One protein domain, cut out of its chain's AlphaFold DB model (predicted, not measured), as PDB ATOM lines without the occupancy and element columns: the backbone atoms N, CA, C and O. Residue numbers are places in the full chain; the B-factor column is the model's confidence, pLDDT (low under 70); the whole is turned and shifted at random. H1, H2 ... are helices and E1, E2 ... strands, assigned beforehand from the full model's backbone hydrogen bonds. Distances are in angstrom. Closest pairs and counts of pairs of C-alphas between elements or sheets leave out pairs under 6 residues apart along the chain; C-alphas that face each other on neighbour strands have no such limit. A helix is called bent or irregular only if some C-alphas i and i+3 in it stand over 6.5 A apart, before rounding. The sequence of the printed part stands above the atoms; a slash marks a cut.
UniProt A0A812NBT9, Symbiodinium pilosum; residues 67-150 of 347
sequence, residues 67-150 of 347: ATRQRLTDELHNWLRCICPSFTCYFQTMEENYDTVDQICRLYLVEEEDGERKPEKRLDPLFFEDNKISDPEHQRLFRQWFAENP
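What this domain is: This is residues 67 to 150 of the 347 residues of a protein of Symbiodinium pilosum (UniProt A0A812NBT9). A slender hairpin of two short strands, E1 and E2, makes one end of an elongated model, and a helical hairpin of H1 and H2 makes the other. Between them H3 leads straight into E1, H5 packs on E2 and reaches the end of H1, and the short H4 lies near H3 and H5. The printed part has 84 residues, with five named helices and two named strands in the order H1 H2 H3 E1 E2 H4 H5; the sheet, E1 - E2, is antiparallel and the class is mostly helix. The whole is compact by its radius of gyration of the C-alphas, 13.4 A, yet spans 45 by 28 by 20 A.

Where its parts are: Find C-alpha 109 at (15.760, 4.754, -16.431), where strand E1 begins and runs to residue 112; strand E2 follows at residues 120 to 123. Just before E1 you find helix H3, residues 101 to 108, 10.8 A long. Go back to C-alpha 67 at (12.656, -3.751, 10.147): from there helix H1 runs 24.7 A to residue 83. Helix H2, residues 85 to 97, is 20.3 A long and irregular, with C-alphas 89 and 92 7.3 A apart. After E2 come helix H4, residues 126 to 130, and helix H5, residues 136 to 148, which runs 18.3 A to C-alpha 148 at (24.887, -4.619, -18.596).

How they stand to each other: Look first at the hairpin E1 and E2, antiparallel at 141 degrees: N 110 and O 122 are 2.9 A apart and N 112 and O 120 3.1 A, both within hydrogen-bond range. The closest C-alphas of E2 and H5, Leu 123 and Arg 143, are 6.2 A apart. H5, with residues 141 to 145 alone, only just touches residue 83 of H1, with 3 pairs of C-alphas within 8 A; the closest are Ile 83 and Trp 145, 6.3 A, and the two helices stand about perpendicular at 79 degrees. H1 and H2 form a helical hairpin: they touch, the C-alphas of Leu 80 and Phe 87 being closest at 5.7 A, and run opposite ways at a steep tilt of 42 degrees. H1, with residues 75 to 79 alone, only just touches H3, with 3 pairs within 8 A; the closest C-alphas are Leu 76 and Val 101, 5.8 A. H4 is close but not clearly touching to H3, where the C-alphas of Tyr 108 and Phe 127 are closest at 6.0 A. H2 and H3 are near each other, while H3 and H5 are apart. In H1, H3, H4 and H5 each O i to N i+4 pair is within hydrogen-bond range; in H2 4 of 9 are, beside 6 of 10 O i to N i+3 pairs.

The domain as a whole: The two C-alphas farthest apart, Ala 67 and Glu 116, are 45.6 A apart. The printed part has no cut, and no link is long. The mean pLDDT of the printed part is 95.6, and no printed residue is under 70.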
ATOM      1  N   ALA A  67      12.032  -2.608  10.803       94.00
ATOM      2  CA  ALA A  67      12.656  -3.751  10.147       94.00
ATOM      3  C   ALA A  67      12.544  -3.667   8.617       94.00
ATOM      4  O   ALA A  67      13.502  -3.991   7.913       94.00
ATOM      5  N   THR A  68      11.410  -3.203   8.091       92.88
ATOM      6  CA  THR A  68      11.248  -2.914   6.664       92.88
ATOM      7  C   THR A  68      12.164  -1.774   6.237       92.88
ATOM      8  O   THR A  68      12.852  -1.925   5.230       92.88
ATOM      9  N   ARG A  69      12.259  -0.689   7.016       92.25
ATOM     10  CA  ARG A  69      13.196   0.409   6.735       92.25
ATOM     11  C   ARG A  69      14.635  -0.101   6.657       92.25
ATOM     12  O   ARG A  69      15.282   0.079   5.631       92.25
ATOM     13  N   GLN A  70      15.097  -0.835   7.673       94.94
ATOM     14  CA  GLN A  70      16.447  -1.408   7.680       94.94
ATOM     15  C   GLN A  70      16.695  -2.321   6.473       94.94
ATOM     16  O   GLN A  70      17.770  -2.288   5.879       94.94
ATOM     17  N   ARG A  71      15.702  -3.122   6.075       95.50
ATOM     18  CA  ARG A  71      15.811  -3.989   4.898       95.50
ATOM     19  C   ARG A  71      15.991  -3.190   3.604       95.50
ATOM     20  O   ARG A  71      16.777  -3.615   2.760       95.50
ATOM     21  N   LEU A  72      15.265  -2.087   3.433       94.12
ATOM     22  CA  LEU A  72      15.367  -1.229   2.248       94.12
ATOM     23  C   LEU A  72      16.703  -0.470   2.213       94.12
ATOM     24  O   LEU A  72      17.373  -0.460   1.181       94.12
ATOM     25  N   THR A  73      17.139   0.055   3.360       95.25
ATOM     26  CA  THR A  73      18.483   0.617   3.582       95.25
ATOM     27  C   THR A  73      19.566  -0.397   3.177       95.25
ATOM     28  O   THR A  73      20.450  -0.090   2.373       95.25
ATOM     29  N   ASP A  74      19.480  -1.639   3.664       96.56
ATOM     30  CA  ASP A  74      20.436  -2.702   3.334       96.56
ATOM     31  C   ASP A  74      20.394  -3.077   1.843       96.56
ATOM     32  O   ASP A  74      21.433  -3.364   1.242       96.56
ATOM     33  N   GLU A  75      19.211  -3.083   1.225       95.94
ATOM     34  CA  GLU A  75      19.035  -3.332  -0.208       95.94
ATOM     35  C   GLU A  75      19.736  -2.262  -1.052       95.94
ATOM     36  O   GLU A  75      20.543  -2.605  -1.920       95.94
ATOM     37  N   LEU A  76      19.491  -0.982  -0.760       96.88
ATOM     38  CA  LEU A  76      20.124   0.147  -1.438       96.88
ATOM     39  C   LEU A  76      21.652   0.099  -1.289       96.88
ATOM     40  O   LEU A  76      22.394   0.255  -2.262       96.88
ATOM     41  N   HIS A  77      22.138  -0.203  -0.085       97.19
ATOM     42  CA  HIS A  77      23.566  -0.317   0.192       97.19
ATOM     43  C   HIS A  77      24.224  -1.490  -0.556       97.19
ATOM     44  O   HIS A  77      25.319  -1.356  -1.115       97.19
ATOM     45  N   ASN A  78      23.555  -2.645  -0.607       96.69
ATOM     46  CA  ASN A  78      24.029  -3.804  -1.360       96.69
ATOM     47  C   ASN A  78      24.017  -3.541  -2.869       96.69
ATOM     48  O   ASN A  78      24.959  -3.937  -3.555       96.69
ATOM     49  N   TRP A  79      23.007  -2.837  -3.383       96.69
ATOM     50  CA  TRP A  79      22.953  -2.435  -4.786       96.69
ATOM     51  C   TRP A  79      24.151  -1.564  -5.176       96.69
ATOM     52  O   TRP A  79      24.841  -1.892  -6.141       96.69
ATOM     53  N   LEU A  80      24.487  -0.538  -4.385       97.50
ATOM     54  CA  LEU A  80      25.673   0.291  -4.640       97.50
ATOM     55  C   LEU A  80      26.965  -0.532  -4.662       97.50
ATOM     56  O   LEU A  80      27.789  -0.368  -5.563       97.50
ATOM     57  N   ARG A  81      27.119  -1.474  -3.723       97.44
ATOM     58  CA  ARG A  81      28.279  -2.379  -3.680       97.44
ATOM     59  C   ARG A  81      28.384  -3.291  -4.899       97.44
ATOM     60  O   ARG A  81      29.503  -3.614  -5.294       97.44
ATOM     61  N   CYS A  82      27.259  -3.699  -5.488       96.81
ATOM     62  CA  CYS A  82      27.236  -4.498  -6.715       96.81
ATOM     63  C   CYS A  82      27.733  -3.717  -7.939       96.81
ATOM     64  O   CYS A  82      28.233  -4.337  -8.875       96.81
ATOM     65  N   ILE A  83      27.605  -2.387  -7.942       97.25
ATOM     66  CA  ILE A  83      28.156  -1.525  -8.995       97.25
ATOM     67  C   ILE A  83      29.651  -1.324  -8.755       97.25
ATOM     68  O   ILE A  83      30.481  -1.644  -9.604       97.25
ATOM     69  N   CYS A  84      29.990  -0.794  -7.580       97.50
ATOM     70  CA  CYS A  84      31.362  -0.601  -7.141       97.50
ATOM     71  C   CYS A  84      31.410  -0.465  -5.610       97.50
ATOM     72  O   CYS A  84      30.665   0.339  -5.048       97.50
ATOM     73  N   PRO A  85      32.326  -1.152  -4.899       97.31
ATOM     74  CA  PRO A  85      32.449  -1.017  -3.444       97.31
ATOM     75  C   PRO A  85      32.693   0.422  -2.955       97.31
ATOM     76  O   PRO A  85      32.294   0.763  -1.838       97.31
ATOM     77  N   SER A  86      33.317   1.277  -3.777       96.81
ATOM     78  CA  SER A  86      33.577   2.682  -3.436       96.81
ATOM     79  C   SER A  86      32.330   3.569  -3.460       96.81
ATOM     80  O   SER A  86      32.371   4.662  -2.906       96.81
ATOM     81  N   PHE A  87      31.211   3.122  -4.042       97.62
ATOM     82  CA  PHE A  87      30.002   3.946  -4.195       97.62
ATOM     83  C   PHE A  87      29.184   4.085  -2.914       97.62
ATOM     84  O   PHE A  87      28.224   4.849  -2.869       97.62
ATOM     85  N   THR A  88      29.596   3.404  -1.846       96.56
ATOM     86  CA  THR A  88      29.018   3.567  -0.507       96.56
ATOM     87  C   THR A  88      29.134   5.001   0.024       96.56
ATOM     88  O   THR A  88      28.355   5.377   0.889       96.56
ATOM     89  N   CYS A  89      30.016   5.842  -0.535       97.19
ATOM     90  CA  CYS A  89      30.070   7.272  -0.213       97.19
ATOM     91  C   CYS A  89      28.826   8.066  -0.655       97.19
ATOM     92  O   CYS A  89      28.539   9.101  -0.063       97.19
ATOM     93  N   TYR A  90      28.070   7.585  -1.649       98.00
ATOM     94  CA  TYR A  90      26.814   8.205  -2.097       98.00
ATOM     95  C   TYR A  90      25.587   7.692  -1.342       98.00
ATOM     96  O   TYR A  90      24.479   8.167  -1.581       98.00
ATOM     97  N   PHE A  91      25.775   6.718  -0.447       97.38
ATOM     98  CA  PHE A  91      24.682   6.016   0.215       97.38
ATOM     99  C   PHE A  91      23.759   6.966   0.976       97.38
ATOM    100  O   PHE A  91      22.557   6.931   0.757       97.38
ATOM    101  N   GLN A  92      24.323   7.857   1.794       96.62
ATOM    102  CA  GLN A  92      23.540   8.788   2.604       96.62
ATOM    103  C   GLN A  92      22.684   9.724   1.739       96.62
ATOM    104  O   GLN A  92      21.490   9.863   1.969       96.62
ATOM    105  N   THR A  93      23.267  10.300   0.683       96.81
ATOM    106  CA  THR A  93      22.522  11.149  -0.256       96.81
ATOM    107  C   THR A  93      21.412  10.375  -0.961       96.81
ATOM    108  O   THR A  93      20.337  10.921  -1.174       96.81
ATOM    109  N   MET A  94      21.628   9.110  -1.321       97.31
ATOM    110  CA  MET A  94      20.582   8.306  -1.961       97.31
ATOM    111  C   MET A  94      19.488   7.869  -0.983       97.31
ATOM    112  O   MET A  94      18.325   7.896  -1.360       97.31
ATOM    113  N   GLU A  95      19.835   7.506   0.252       95.75
ATOM    114  CA  GLU A  95      18.875   7.116   1.295       95.75
ATOM    115  C   GLU A  95      17.951   8.279   1.689       95.75
ATOM    116  O   GLU A  95      16.774   8.074   1.960       95.75
ATOM    117  N   GLU A  96      18.461   9.513   1.678       94.25
ATOM    118  CA  GLU A  96      17.659  10.712   1.951       94.25
ATOM    119  C   GLU A  96      16.681  11.054   0.811       94.25
ATOM    120  O   GLU A  96      15.656  11.691   1.054       94.25
ATOM    121  N   ASN A  97      16.988  10.651  -0.428       95.69
ATOM    122  CA  ASN A  97      16.205  11.007  -1.615       95.69
ATOM    123  C   ASN A  97      15.294   9.878  -2.126       95.69
ATOM    124  O   ASN A  97      14.323  10.158  -2.836       95.69
ATOM    125  N   TYR A  98      15.594   8.616  -1.805       96.25
ATOM    126  CA  TYR A  98      14.885   7.455  -2.339       96.25
ATOM    127  C   TYR A  98      14.693   6.361  -1.293       96.25
ATOM    128  O   TYR A  98      15.623   5.983  -0.584       96.25
ATOM    129  N   ASP A  99      13.509   5.753  -1.306       93.75
ATOM    130  CA  ASP A  99      13.169   4.660  -0.395       93.75
ATOM    131  C   ASP A  99      13.686   3.310  -0.911       93.75
ATOM    132  O   ASP A  99      13.993   2.406  -0.138       93.75
ATOM    133  N   THR A 100      13.729   3.133  -2.239       95.06
ATOM    134  CA  THR A 100      14.043   1.847  -2.881       95.06
ATOM    135  C   THR A 100      14.853   2.019  -4.163       95.06
ATOM    136  O   THR A 100      14.738   3.015  -4.877       95.06
ATOM    137  N   VAL A 101      15.620   0.990  -4.532       95.88
ATOM    138  CA  VAL A 101      16.353   0.965  -5.811       95.88
ATOM    139  C   VAL A 101      15.395   0.962  -7.007       95.88
ATOM    140  O   VAL A 101      15.679   1.541  -8.056       95.88
ATOM    141  N   ASP A 102      14.229   0.337  -6.850       94.06
ATOM    142  CA  ASP A 102      13.185   0.317  -7.873       94.06
ATOM    143  C   ASP A 102      12.645   1.730  -8.163       94.06
ATOM    144  O   ASP A 102      12.432   2.073  -9.324       94.06
ATOM    145  N   GLN A 103      12.518   2.589  -7.143       95.31
ATOM    146  CA  GLN A 103      12.175   4.003  -7.323       95.31
ATOM    147  C   GLN A 103      13.221   4.737  -8.172       95.31
ATOM    148  O   GLN A 103      12.844   5.424  -9.119       95.31
ATOM    149  N   ILE A 104      14.517   4.547  -7.892       96.50
ATOM    150  CA  ILE A 104      15.610   5.138  -8.686       96.50
ATOM    151  C   ILE A 104      15.482   4.711 -10.151       96.50
ATOM    152  O   ILE A 104      15.528   5.536 -11.063       96.50
ATOM    153  N   CYS A 105      15.269   3.416 -10.378       95.31
ATOM    154  CA  CYS A 105      15.121   2.871 -11.719       95.31
ATOM    155  C   CYS A 105      13.893   3.450 -12.437       95.31
ATOM    156  O   CYS A 105      13.996   3.840 -13.590       95.31
ATOM    157  N   ARG A 106      12.735   3.560 -11.777       94.44
ATOM    158  CA  ARG A 106      11.526   4.144 -12.388       94.44
ATOM    159  C   ARG A 106      11.677   5.624 -12.729       94.44
ATOM    160  O   ARG A 106      11.064   6.069 -13.693       94.44
ATOM    161  N   LEU A 107      12.425   6.377 -11.923       96.44
ATOM    162  CA  LEU A 107      12.585   7.820 -12.102       96.44
ATOM    163  C   LEU A 107      13.597   8.169 -13.195       96.44
ATOM    164  O   LEU A 107      13.349   9.096 -13.957       96.44
ATOM    165  N   TYR A 108      14.711   7.438 -13.277       97.19
ATOM    166  CA  TYR A 108      15.838   7.832 -14.129       97.19
ATOM    167  C   TYR A 108      16.166   6.850 -15.252       97.19
ATOM    168  O   TYR A 108      17.034   7.146 -16.070       97.19
ATOM    169  N   LEU A 109      15.536   5.676 -15.321       95.62
ATOM    170  CA  LEU A 109      15.760   4.754 -16.431       95.62
ATOM    171  C   LEU A 109      14.790   5.086 -17.566       95.62
ATOM    172  O   LEU A 109      13.606   4.763 -17.511       95.62
ATOM    173  N   VAL A 110      15.312   5.736 -18.601       94.88
ATOM    174  CA  VAL A 110      14.551   6.132 -19.785       94.88
ATOM    175  C   VAL A 110      14.682   5.045 -20.843       94.88
ATOM    176  O   VAL A 110      15.785   4.618 -21.190       94.88
ATOM    177  N   GLU A 111      13.548   4.589 -21.361       94.19
ATOM    178  CA  GLU A 111      13.497   3.700 -22.520       94.19
ATOM    179  C   GLU A 111      13.487   4.556 -23.788       94.19
ATOM    180  O   GLU A 111      12.517   5.259 -24.070       94.19
ATOM    181  N   GLU A 112      14.588   4.535 -24.541       91.88
ATOM    182  CA  GLU A 112      14.686   5.261 -25.807       91.88
ATOM    183  C   GLU A 112      14.198   4.343 -26.940       91.88
ATOM    184  O   GLU A 112      14.853   3.363 -27.308       91.88
ATOM    185  N   GLU A 113      13.003   4.629 -27.465       92.06
ATOM    186  CA  GLU A 113      12.418   3.899 -28.594       92.06
ATOM    187  C   GLU A 113      13.006   4.421 -29.915       92.06
ATOM    188  O   GLU A 113      12.438   5.271 -30.601       92.06
ATOM    189  N   ASP A 114      14.184   3.916 -30.274       88.19
ATOM    190  CA  ASP A 114      14.897   4.283 -31.504       88.19
ATOM    191  C   ASP A 114      14.374   3.474 -32.721       88.19
ATOM    192  O   ASP A 114      15.095   2.734 -33.402       88.19
ATOM    193  N   GLY A 115      13.066   3.588 -32.991       89.25
ATOM    194  CA  GLY A 115      12.387   2.988 -34.148       89.25
ATOM    195  C   GLY A 115      12.343   1.452 -34.138       89.25
ATOM    196  O   GLY A 115      11.909   0.841 -33.172       89.25
ATOM    197  N   GLU A 116      12.769   0.801 -35.232       91.31
ATOM    198  CA  GLU A 116      12.738  -0.674 -35.380       91.31
ATOM    199  C   GLU A 116      13.716  -1.428 -34.454       91.31
ATOM    200  O   GLU A 116      13.780  -2.662 -34.482       91.31
ATOM    201  N   ARG A 117      14.526  -0.722 -33.656       87.38
ATOM    202  CA  ARG A 117      15.494  -1.351 -32.750       87.38
ATOM    203  C   ARG A 117      14.860  -1.678 -31.402       87.38
ATOM    204  O   ARG A 117      13.915  -1.039 -30.960       87.38
ATOM    205  N   LYS A 118      15.413  -2.701 -30.740       88.62
ATOM    206  CA  LYS A 118      15.044  -3.059 -29.365       88.62
ATOM    207  C   LYS A 118      15.227  -1.816 -28.476       88.62
ATOM    208  O   LYS A 118      16.300  -1.220 -28.574       88.62
ATOM    209  N   PRO A 119      14.245  -1.452 -27.628       89.69
ATOM    210  CA  PRO A 119      14.375  -0.301 -26.744       89.69
ATOM    211  C   PRO A 119      15.613  -0.475 -25.864       89.69
ATOM    212  O   PRO A 119      15.776  -1.497 -25.186       89.69
ATOM    213  N   GLU A 120      16.512   0.504 -25.931       91.31
ATOM    214  CA  GLU A 120      17.681   0.574 -25.064       91.31
ATOM    215  C   GLU A 120      17.307   1.390 -23.831       91.31
ATOM    216  O   GLU A 120      16.826   2.521 -23.927       91.31
ATOM    217  N   LYS A 121      17.537   0.807 -22.658       93.00
ATOM    218  CA  LYS A 121      17.402   1.510 -21.387       93.00
ATOM    219  C   LYS A 121      18.651   2.350 -21.162       93.00
ATOM    220  O   LYS A 121      19.764   1.821 -21.175       93.00
ATOM    221  N   ARG A 122      18.473   3.652 -20.959       94.69
ATOM    222  CA  ARG A 122      19.553   4.602 -20.673       94.69
ATOM    223  C   ARG A 122      19.273   5.333 -19.373       94.69
ATOM    224  O   ARG A 122      18.130   5.638 -19.054       94.69
ATOM    225  N   LEU A 123      20.337   5.592 -18.622       97.00
ATOM    226  CA  LEU A 123      20.252   6.347 -17.381       97.00
ATOM    227  C   LEU A 123      20.217   7.845 -17.698       97.00
ATOM    228  O   LEU A 123      21.125   8.352 -18.364       97.00
ATOM    229  N   ASP A 124      19.179   8.525 -17.225       97.56
ATOM    230  CA  ASP A 124      18.980   9.963 -17.377       97.56
ATOM    231  C   ASP A 124      20.138  10.732 -16.711       97.56
ATOM    232  O   ASP A 124      20.462  10.463 -15.549       97.56
ATOM    233  N   PRO A 125      20.782  11.691 -17.406       97.50
ATOM    234  CA  PRO A 125      21.780  12.571 -16.808       97.50
ATOM    235  C   PRO A 125      21.340  13.258 -15.506       97.50
ATOM    236  O   PRO A 125      22.192  13.482 -14.643       97.50
ATOM    237  N   LEU A 126      20.041  13.532 -15.334       97.81
ATOM    238  CA  LEU A 126      19.488  14.172 -14.138       97.81
ATOM    239  C   LEU A 126      19.776  13.370 -12.856       97.81
ATOM    240  O   LEU A 126      19.992  13.956 -11.796       97.81
ATOM    241  N   PHE A 127      19.913  12.042 -12.966       97.94
ATOM    242  CA  PHE A 127      20.315  11.174 -11.854       97.94
ATOM    243  C   PHE A 127      21.615  11.643 -11.190       97.94
ATOM    244  O   PHE A 127      21.741  11.628  -9.964       97.94
ATOM    245  N   PHE A 128      22.597  12.067 -11.989       98.31
ATOM    246  CA  PHE A 128      23.901  12.483 -11.480       98.31
ATOM    247  C   PHE A 128      23.855  13.868 -10.834       98.31
ATOM    248  O   PHE A 128      24.597  14.128  -9.887       98.31
ATOM    249  N   GLU A 129      22.987  14.751 -11.329       97.81
ATOM    250  CA  GLU A 129      22.816  16.105 -10.801       97.81
ATOM    251  C   GLU A 129      22.094  16.100  -9.452       97.81
ATOM    252  O   GLU A 129      22.517  16.795  -8.517       97.81
ATOM    253  N   ASP A 130      21.059  15.271  -9.324       97.56
ATOM    254  CA  ASP A 130      20.281  15.124  -8.094       97.56
ATOM    255  C   ASP A 130      21.128  14.493  -6.982       97.56
ATOM    256  O   ASP A 130      21.192  15.020  -5.872       97.56
ATOM    257  N   ASN A 131      21.905  13.459  -7.318       97.69
ATOM    258  CA  ASN A 131      22.766  12.741  -6.369       97.69
ATOM    259  C   ASN A 131      24.163  13.350  -6.183       97.69
ATOM    260  O   ASN A 131      25.006  12.769  -5.501       97.69
ATOM    261  N   LYS A 132      24.438  14.506  -6.803       97.25
ATOM    262  CA  LYS A 132      25.735  15.209  -6.724       97.25
ATOM    263  C   LYS A 132      26.934  14.334  -7.126       97.25
ATOM    264  O   LYS A 132      28.039  14.480  -6.604       97.25
ATOM    265  N   ILE A 133      26.742  13.449  -8.102       98.12
ATOM    266  CA  ILE A 133      27.790  12.571  -8.635       98.12
ATOM    267  C   ILE A 133      28.532  13.321  -9.744       98.12
ATOM    268  O   ILE A 133      28.208  13.214 -10.927       98.12
ATOM    269  N   SER A 134      29.537  14.109  -9.368       98.06
ATOM    270  CA  SER A 134      30.319  14.911 -10.324       98.06
ATOM    271  C   SER A 134      31.487  14.161 -10.974       98.06
ATOM    272  O   SER A 134      32.003  14.620 -11.991       98.06
ATOM    273  N   ASP A 135      31.921  13.034 -10.404       98.25
ATOM    274  CA  ASP A 135      33.067  12.278 -10.915       98.25
ATOM    275  C   ASP A 135      32.706  11.544 -12.226       98.25
ATOM    276  O   ASP A 135      31.837  10.662 -12.212       98.25
ATOM    277  N   PRO A 136      33.360  11.859 -13.362       98.00
ATOM    278  CA  PRO A 136      33.060  11.233 -14.647       98.00
ATOM    279  C   PRO A 136      33.331   9.722 -14.667       98.00
ATOM    280  O   PRO A 136      32.656   8.997 -15.404       98.00
ATOM    281  N   GLU A 137      34.285   9.222 -13.878       98.12
ATOM    282  CA  GLU A 137      34.546   7.788 -13.776       98.12
ATOM    283  C   GLU A 137      33.380   7.080 -13.084       98.12
ATOM    284  O   GLU A 137      32.898   6.052 -13.571       98.12
ATOM    285  N   HIS A 138      32.855   7.675 -12.011       98.12
ATOM    286  CA  HIS A 138      31.692   7.140 -11.315       98.12
ATOM    287  C   HIS A 138      30.447   7.163 -12.208       98.12
ATOM    288  O   HIS A 138      29.749   6.152 -12.320       98.12
ATOM    289  N   GLN A 139      30.209   8.264 -12.931       98.25
ATOM    290  CA  GLN A 139      29.112   8.345 -13.901       98.25
ATOM    291  C   GLN A 139      29.212   7.255 -14.977       98.25
ATOM    292  O   GLN A 139      28.209   6.633 -15.333       98.25
ATOM    293  N   ARG A 140      30.423   6.991 -15.490       98.00
ATOM    294  CA  ARG A 140      30.667   5.940 -16.486       98.00
ATOM    295  C   ARG A 140      30.310   4.556 -15.946       98.00
ATOM    296  O   ARG A 140      29.672   3.793 -16.665       98.00
ATOM    297  N   LEU A 141      30.703   4.241 -14.711       98.06
ATOM    298  CA  LEU A 141      30.415   2.950 -14.076       98.06
ATOM    299  C   LEU A 141      28.914   2.739 -13.851       98.06
ATOM    300  O   LEU A 141      28.415   1.664 -14.163       98.06
ATOM    301  N   PHE A 142      28.176   3.766 -13.409       97.69
ATOM    302  CA  PHE A 142      26.712   3.691 -13.329       97.69
ATOM    303  C   PHE A 142      26.093   3.395 -14.701       97.69
ATOM    304  O   PHE A 142      25.336   2.438 -14.842       97.69
ATOM    305  N   ARG A 143      26.457   4.160 -15.741       97.12
ATOM    306  CA  ARG A 143      25.939   3.937 -17.106       97.12
ATOM    307  C   ARG A 143      26.259   2.534 -17.619       97.12
ATOM    308  O   ARG A 143      25.397   1.890 -18.208       97.12
ATOM    309  N   GLN A 144      27.485   2.070 -17.390       97.06
ATOM    310  CA  GLN A 144      27.922   0.732 -17.775       97.06
ATOM    311  C   GLN A 144      27.093  -0.345 -17.063       97.06
ATOM    312  O   GLN A 144      26.584  -1.249 -17.718       97.06
ATOM    313  N   TRP A 145      26.901  -0.217 -15.751       96.31
ATOM    314  CA  TRP A 145      26.144  -1.188 -14.967       96.31
ATOM    315  C   TRP A 145      24.687  -1.316 -15.435       96.31
ATOM    316  O   TRP A 145      24.197  -2.434 -15.594       96.31
ATOM    317  N   PHE A 146      24.012  -0.197 -15.730       94.50
ATOM    318  CA  PHE A 146      22.643  -0.213 -16.265       94.50
ATOM    319  C   PHE A 146      22.561  -0.787 -17.687       94.50
ATOM    320  O   PHE A 146      21.589  -1.464 -18.017       94.50
ATOM    321  N   ALA A 147      23.587  -0.573 -18.518       93.38
ATOM    322  CA  ALA A 147      23.660  -1.173 -19.850       93.38
ATOM    323  C   ALA A 147      23.872  -2.700 -19.797       93.38
ATOM    324  O   ALA A 147      23.345  -3.427 -20.636       93.38
ATOM    325  N   GLU A 148      24.628  -3.188 -18.809       94.94
ATOM    326  CA  GLU A 148      24.887  -4.619 -18.596       94.94
ATOM    327  C   GLU A 148      23.707  -5.352 -17.939       94.94
ATOM    328  O   GLU A 148      23.539  -6.552 -18.153       94.94
ATOM    329  N   ASN A 149      22.862  -4.639 -17.184       94.19
ATOM    330  CA  ASN A 149      21.741  -5.203 -16.427       94.19
ATOM    331  C   ASN A 149      20.381  -4.602 -16.849       94.19
ATOM    332  O   ASN A 149      19.666  -4.054 -16.009       94.19
ATOM    333  N   PRO A 150      19.965  -4.728 -18.125       88.62
ATOM    334  CA  PRO A 150      18.727  -4.118 -18.624       88.62
ATOM    335  C   PRO A 150      17.449  -4.709 -18.001       88.62
ATOM    336  O   PRO A 150      16.383  -4.088 -18.046       88.62
TER     337      PRO A 150